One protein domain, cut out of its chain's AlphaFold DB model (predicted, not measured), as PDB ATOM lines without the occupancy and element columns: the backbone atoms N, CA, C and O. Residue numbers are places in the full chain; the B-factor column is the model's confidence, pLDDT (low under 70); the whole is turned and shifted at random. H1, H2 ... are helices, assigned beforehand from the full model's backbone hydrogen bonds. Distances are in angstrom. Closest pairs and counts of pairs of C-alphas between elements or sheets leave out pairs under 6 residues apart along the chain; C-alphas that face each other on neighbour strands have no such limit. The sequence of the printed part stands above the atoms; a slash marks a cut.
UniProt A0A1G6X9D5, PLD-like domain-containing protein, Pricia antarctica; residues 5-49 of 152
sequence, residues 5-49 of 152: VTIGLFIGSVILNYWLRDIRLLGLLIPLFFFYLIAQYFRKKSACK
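AT A GLANCE: This is residues 5 to 49 of the 152 residues of the protein "PLD-like domain-containing protein" of Pricia antarctica (UniProt A0A1G6X9D5). Two helices, a shorter H1 and a longer H2, fold back on each other as a helical hairpin with unequal arms, side by side and running opposite ways. H2 reaches well past H1, and its far part, with the last two printed residues, sticks out as residues 37 to 49. The printed part has 45 residues, with two named helices in the order H1, H2 and no named strand, and its class is all helix. It is loose, with a radius of gyration of the C-alphas of 13.5 A, and its C-alphas span 44 by 19 by 6 A, a rod.

IN THESE COORDINATES: Find C-alpha 5 at (35.166, -24.578, 21.144), where H1 begins; it holds residues 5 to 20 and measures 22.1 A from first to last C-alpha. After Arg 21 and Asp 22, look at C-alpha 23 at (14.696, -18.722, 11.726), where H2 begins. From there H2 holds residues 23 to 47, 36.7 A long, and ends at C-alpha 47 at (31.923, -28.288, 42.739).

HOW THE PARTS SIT: Compare H1 with H2 and you find a helical hairpin, its two helices joined by a tight link of 2 residues. They touch, and their closest C-alphas are those of Asn 17 and Leu 25, 6.9 A apart. Their lines stand at a shallow tilt of 11 degrees, and they run opposite ways. H1 touches H2 with residues 10 to 17 alone, and H2 touches H1 with residues 23 to 33 alone. In H1 every O i to N i+4 pair is within hydrogen-bond range; in H2, 20 of 21 are.

THE WHOLE: The two C-alphas farthest apart are those of Arg 21 and Lys 49, 44.2 A. Residues 19 to 24 also stand free. The printed part has no cut. In the B-factor column the mean pLDDT of the printed part of this model is 80.6, and no printed residue is under 70.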
ATOM      1  N   VAL A   5      35.886 -23.706  22.084       71.50
ATOM      2  CA  VAL A   5      35.166 -24.578  21.144       71.50
ATOM      3  C   VAL A   5      33.646 -24.368  21.192       71.50
ATOM      4  O   VAL A   5      33.010 -24.252  20.149       71.50
ATOM      5  N   THR A   6      33.044 -24.259  22.383       70.69
ATOM      6  CA  THR A   6      31.588 -24.043  22.514       70.69
ATOM      7  C   THR A   6      31.141 -22.658  22.055       70.69
ATOM      8  O   THR A   6      30.066 -22.529  21.475       70.69
ATOM      9  N   ILE A   7      31.977 -21.633  22.250       77.62
ATOM     10  CA  ILE A   7      31.712 -20.282  21.734       77.62
ATOM     11  C   ILE A   7      31.811 -20.282  20.206       77.62
ATOM     12  O   ILE A   7      30.928 -19.755  19.532       77.62
ATOM     13  N   GLY A   8      32.844 -20.930  19.660       79.44
ATOM     14  CA  GLY A   8      33.051 -21.047  18.218       79.44
ATOM     15  C   GLY A   8      31.903 -21.761  17.504       79.44
ATOM     16  O   GLY A   8      31.419 -21.267  16.489       79.44
ATOM     17  N   LEU A   9      31.406 -22.873  18.058       79.25
ATOM     18  CA  LEU A   9      30.264 -23.605  17.494       79.25
ATOM     19  C   LEU A   9      28.969 -22.781  17.531       79.25
ATOM     20  O   LEU A   9      28.216 -22.786  16.558       79.25
ATOM     21  N   PHE A  10      28.730 -22.027  18.611       78.44
ATOM     22  CA  PHE A  10      27.565 -21.147  18.709       78.44
ATOM     23  C   PHE A  10      27.627 -20.016  17.672       78.44
ATOM     24  O   PHE A  10      26.689 -19.851  16.893       78.44
ATOM     25  N   ILE A  11      28.754 -19.303  17.573       81.50
ATOM     26  CA  ILE A  11      28.948 -18.233  16.580       81.50
ATOM     27  C   ILE A  11      28.833 -18.785  15.151       81.50
ATOM     28  O   ILE A  11      28.116 -18.216  14.329       81.50
ATOM     29  N   GLY A  12      29.472 -19.923  14.864       80.94
ATOM     30  CA  GLY A  12      29.396 -20.580  13.557       80.94
ATOM     31  C   GLY A  12      27.967 -20.961  13.167       80.94
ATOM     32  O   GLY A  12      27.565 -20.754  12.024       80.94
ATOM     33  N   SER A  13      27.163 -21.437  14.122       72.81
ATOM     34  CA  SER A  13      25.754 -21.774  13.884       72.81
ATOM     35  C   SER A  13      24.867 -20.549  13.609       72.81
ATOM     36  O   SER A  13      23.967 -20.626  12.774       72.81
ATOM     37  N   VAL A  14      25.156 -19.399  14.230       77.88
ATOM     38  CA  VAL A  14      24.469 -18.121  13.961       77.88
ATOM     39  C   VAL A  14      24.824 -17.591  12.566       77.88
ATOM     40  O   VAL A  14      23.943 -17.137  11.837       77.88
ATOM     41  N   ILE A  15      26.091 -17.705  12.153       80.69
ATOM     42  CA  ILE A  15      26.544 -17.322  10.803       80.69
ATOM     43  C   ILE A  15      25.917 -18.233   9.737       80.69
ATOM     44  O   ILE A  15      25.443 -17.751   8.708       80.69
ATOM     45  N   LEU A  16      25.864 -19.544   9.992       76.69
ATOM     46  CA  LEU A  16      25.211 -20.507   9.104       76.69
ATOM     47  C   LEU A  16      23.709 -20.217   8.977       76.69
ATOM     48  O   LEU A  16      23.149 -20.300   7.886       76.69
ATOM     49  N   ASN A  17      23.061 -19.814  10.070       74.31
ATOM     50  CA  ASN A  17      21.668 -19.393  10.052       74.31
ATOM     51  C   ASN A  17      21.431 -18.144   9.187       74.31
ATOM     52  O   ASN A  17      20.489 -18.129   8.398       74.31
ATOM     53  N   TYR A  18      22.303 -17.135   9.297       79.12
ATOM     54  CA  TYR A  18      22.248 -15.922   8.473       79.12
ATOM     55  C   TYR A  18      22.298 -16.251   6.971       79.12
ATOM     56  O   TYR A  18      21.569 -15.654   6.179       79.12
ATOM     57  N   TRP A  19      23.099 -17.252   6.596       78.56
ATOM     58  CA  TRP A  19      23.183 -17.762   5.228       78.56
ATOM     59  C   TRP A  19      21.954 -18.572   4.797       78.56
ATOM     60  O   TRP A  19      21.471 -18.396   3.681       78.56
ATOM     61  N   LEU A  20      21.430 -19.440   5.666       78.81
ATOM     62  CA  LEU A  20      20.299 -20.321   5.351       78.81
ATOM     63  C   LEU A  20      18.922 -19.633   5.460       78.81
ATOM     64  O   LEU A  20      17.935 -20.196   4.995       78.81
ATOM     65  N   ARG A  21      18.838 -18.436   6.064       75.81
ATOM     66  CA  ARG A  21      17.603 -17.656   6.313       75.81
ATOM     67  C   ARG A  21      16.469 -18.424   7.015       75.81
ATOM     68  O   ARG A  21      15.316 -17.997   6.966       75.81
ATOM     69  N   ASP A  22      16.765 -19.529   7.699       76.38
ATOM     70  CA  ASP A  22      15.753 -20.325   8.402       76.38
ATOM     71  C   ASP A  22      15.735 -20.023   9.903       76.38
ATOM     72  O   ASP A  22      16.502 -20.579  10.688       76.38
ATOM     73  N   ILE A  23      14.816 -19.161  10.329       73.00
ATOM     74  CA  ILE A  23      14.696 -18.722  11.726       73.00
ATOM     75  C   ILE A  23      14.384 -19.866  12.712       73.00
ATOM     76  O   ILE A  23      14.641 -19.742  13.911       73.00
ATOM     77  N   ARG A  24      13.885 -21.012  12.224       78.25
ATOM     78  CA  ARG A  24      13.540 -22.178  13.057       78.25
ATOM     79  C   ARG A  24      14.760 -22.774  13.758       78.25
ATOM     80  O   ARG A  24      14.650 -23.227  14.894       78.25
ATOM     81  N   LEU A  25      15.928 -22.723  13.115       72.06
ATOM     82  CA  LEU A  25      17.182 -23.222  13.688       72.06
ATOM     83  C   LEU A  25      17.639 -22.372  14.887       72.06
ATOM     84  O   LEU A  25      18.076 -22.925  15.895       72.06
ATOM     85  N   LEU A  26      17.468 -21.044  14.837       70.50
ATOM     86  CA  LEU A  26      17.753 -20.165  15.981       70.50
ATOM     87  C   LEU A  26      16.828 -20.460  17.168       70.50
ATOM     88  O   LEU A  26      17.290 -20.478  18.308       70.50
ATOM     89  N   GLY A  27      15.550 -20.754  16.899       77.56
ATOM     90  CA  GLY A  27      14.564 -21.102  17.927       77.56
ATOM     91  C   GLY A  27      14.932 -22.334  18.765       77.56
ATOM     92  O   GLY A  27      14.554 -22.404  19.930       77.56
ATOM     93  N   LEU A  28      15.711 -23.272  18.211       78.94
ATOM     94  CA  LEU A  28      16.212 -24.461  18.918       78.94
ATOM     95  C   LEU A  28      17.574 -24.231  19.590       78.94
ATOM     96  O   LEU A  28      17.826 -24.740  20.682       78.94
ATOM     97  N   LEU A  29      18.463 -23.454  18.967       79.25
ATOM     98  CA  LEU A  29      19.827 -23.245  19.465       79.25
ATOM     99  C   LEU A  29      19.887 -22.326  20.687       79.25
ATOM    100  O   LEU A  29      20.675 -22.573  21.600       79.25
ATOM    101  N   ILE A  30      19.040 -21.295  20.734       82.25
ATOM    102  CA  ILE A  30      18.954 -20.369  21.869       82.25
ATOM    103  C   ILE A  30      18.638 -21.113  23.181       82.25
ATOM    104  O   ILE A  30      19.432 -20.998  24.120       82.25
ATOM    105  N   PRO A  31      17.557 -21.913  23.294       86.94
ATOM    106  CA  PRO A  31      17.265 -22.632  24.531       86.94
ATOM    107  C   PRO A  31      18.349 -23.659  24.882       86.94
ATOM    108  O   PRO A  31      18.706 -23.756  26.052       86.94
ATOM    109  N   LEU A  32      18.942 -24.368  23.910       85.44
ATOM    110  CA  LEU A  32      20.060 -25.295  24.164       85.44
ATOM    111  C   LEU A  32      21.286 -24.584  24.752       85.44
ATOM    112  O   LEU A  32      21.913 -25.090  25.686       85.44
ATOM    113  N   PHE A  33      21.606 -23.393  24.245       83.31
ATOM    114  CA  PHE A  33      22.679 -22.566  24.785       83.31
ATOM    115  C   PHE A  33      22.374 -22.115  26.219       83.31
ATOM    116  O   PHE A  33      23.232 -22.235  27.096       83.31
ATOM    117  N   PHE A  34      21.142 -21.683  26.504       86.94
ATOM    118  CA  PHE A  34      20.719 -21.357  27.870       86.94
ATOM    119  C   PHE A  34      20.764 -22.575  28.805       86.94
ATOM    120  O   PHE A  34      21.300 -22.460  29.906       86.94
ATOM    121  N   PHE A  35      20.301 -23.754  28.376       90.69
ATOM    122  CA  PHE A  35      20.427 -25.001  29.144       90.69
ATOM    123  C   PHE A  35      21.891 -25.336  29.453       90.69
ATOM    124  O   PHE A  35      22.211 -25.717  30.580       90.69
ATOM    125  N   TYR A  36      22.796 -25.146  28.492       87.56
ATOM    126  CA  TYR A  36      24.230 -25.337  28.698       87.56
ATOM    127  C   TYR A  36      24.809 -24.361  29.732       87.56
ATOM    128  O   TYR A  36      25.554 -24.785  30.622       87.56
ATOM    129  N   LEU A  37      24.447 -23.074  29.672       87.19
ATOM    130  CA  LEU A  37      24.863 -22.079  30.669       87.19
ATOM    131  C   LEU A  37      24.331 -22.416  32.068       87.19
ATOM    132  O   LEU A  37      25.082 -22.347  33.044       87.19
ATOM    133  N   ILE A  38      23.069 -22.837  32.169       90.56
ATOM    134  CA  ILE A  38      22.448 -23.282  33.423       90.56
ATOM    135  C   ILE A  38      23.199 -24.501  33.980       90.56
ATOM    136  O   ILE A  38      23.581 -24.512  35.151       90.56
ATOM    137  N   ALA A  39      23.489 -25.502  33.147       88.94
ATOM    138  CA  ALA A  39      24.246 -26.683  33.554       88.94
ATOM    139  C   ALA A  39      25.668 -26.331  34.024       88.94
ATOM    140  O   ALA A  39      26.130 -26.857  35.037       88.94
ATOM    141  N   GLN A  40      26.359 -25.413  33.339       87.81
ATOM    142  CA  GLN A  40      27.665 -24.892  33.759       87.81
ATOM    143  C   GLN A  40      27.592 -24.193  35.123       87.81
ATOM    144  O   GLN A  40      28.437 -24.443  35.988       87.81
ATOM    145  N   TYR A  41      26.575 -23.353  35.331       89.12
ATOM    146  CA  TYR A  41      26.345 -22.673  36.604       89.12
ATOM    147  C   TYR A  41      26.159 -23.681  37.744       89.12
ATOM    148  O   TYR A  41      26.861 -23.597  38.755       89.12
ATOM    149  N   PHE A  42      25.288 -24.679  37.567       88.94
ATOM    150  CA  PHE A  42      25.054 -25.705  38.583       88.94
ATOM    151  C   PHE A  42      26.277 -26.593  38.820       88.94
ATOM    152  O   PHE A  42      26.595 -26.857  39.972       88.94
ATOM    153  N   ARG A  43      27.023 -26.987  37.780       86.62
ATOM    154  CA  ARG A  43      28.279 -27.743  37.946       86.62
ATOM    155  C   ARG A  43      29.294 -26.981  38.789       86.62
ATOM    156  O   ARG A  43      29.863 -27.555  39.711       86.62
ATOM    157  N   LYS A  44      29.492 -25.687  38.515       84.31
ATOM    158  CA  LYS A  44      30.397 -24.839  39.302       84.31
ATOM    159  C   LYS A  44      29.900 -24.691  40.742       84.31
ATOM    160  O   LYS A  44      30.687 -24.807  41.674       84.31
ATOM    161  N   LYS A  45      28.594 -24.476  40.921       84.69
ATOM    162  CA  LYS A  45      27.967 -24.355  42.241       84.69
ATOM    163  C   LYS A  45      28.116 -25.635  43.068       84.69
ATOM    164  O   LYS A  45      28.434 -25.542  44.247       84.69
ATOM    165  N   SER A  46      27.928 -26.803  42.458       81.69
ATOM    166  CA  SER A  46      28.098 -28.099  43.120       81.69
ATOM    167  C   SER A  46      29.562 -28.408  43.419       81.69
ATOM    168  O   SER A  46      29.856 -28.896  44.501       81.69
ATOM    169  N   ALA A  47      30.491 -28.069  42.519       78.50
ATOM    170  CA  ALA A  47      31.923 -28.288  42.739       78.50
ATOM    171  C   ALA A  47      32.482 -27.488  43.930       78.50
ATOM    172  O   ALA A  47      33.417 -27.936  44.584       78.50
ATOM    173  N   CYS A  48      31.907 -26.317  44.220       75.81
ATOM    174  CA  CYS A  48      32.299 -25.475  45.352       75.81
ATOM    175  C   CYS A  48      31.508 -25.759  46.638       75.81
ATOM    176  O   CYS A  48      31.708 -25.067  47.637       75.81
ATOM    177  N   LYS A  49      30.572 -26.712  46.625       80.75
ATOM    178  CA  LYS A  49      29.761 -27.011  47.801       80.75
ATOM    179  C   LYS A  49      30.533 -27.975  48.691       80.75
ATOM    180  O   LYS A  49      30.801 -29.089  48.276       80.75
TER     181      LYS A  49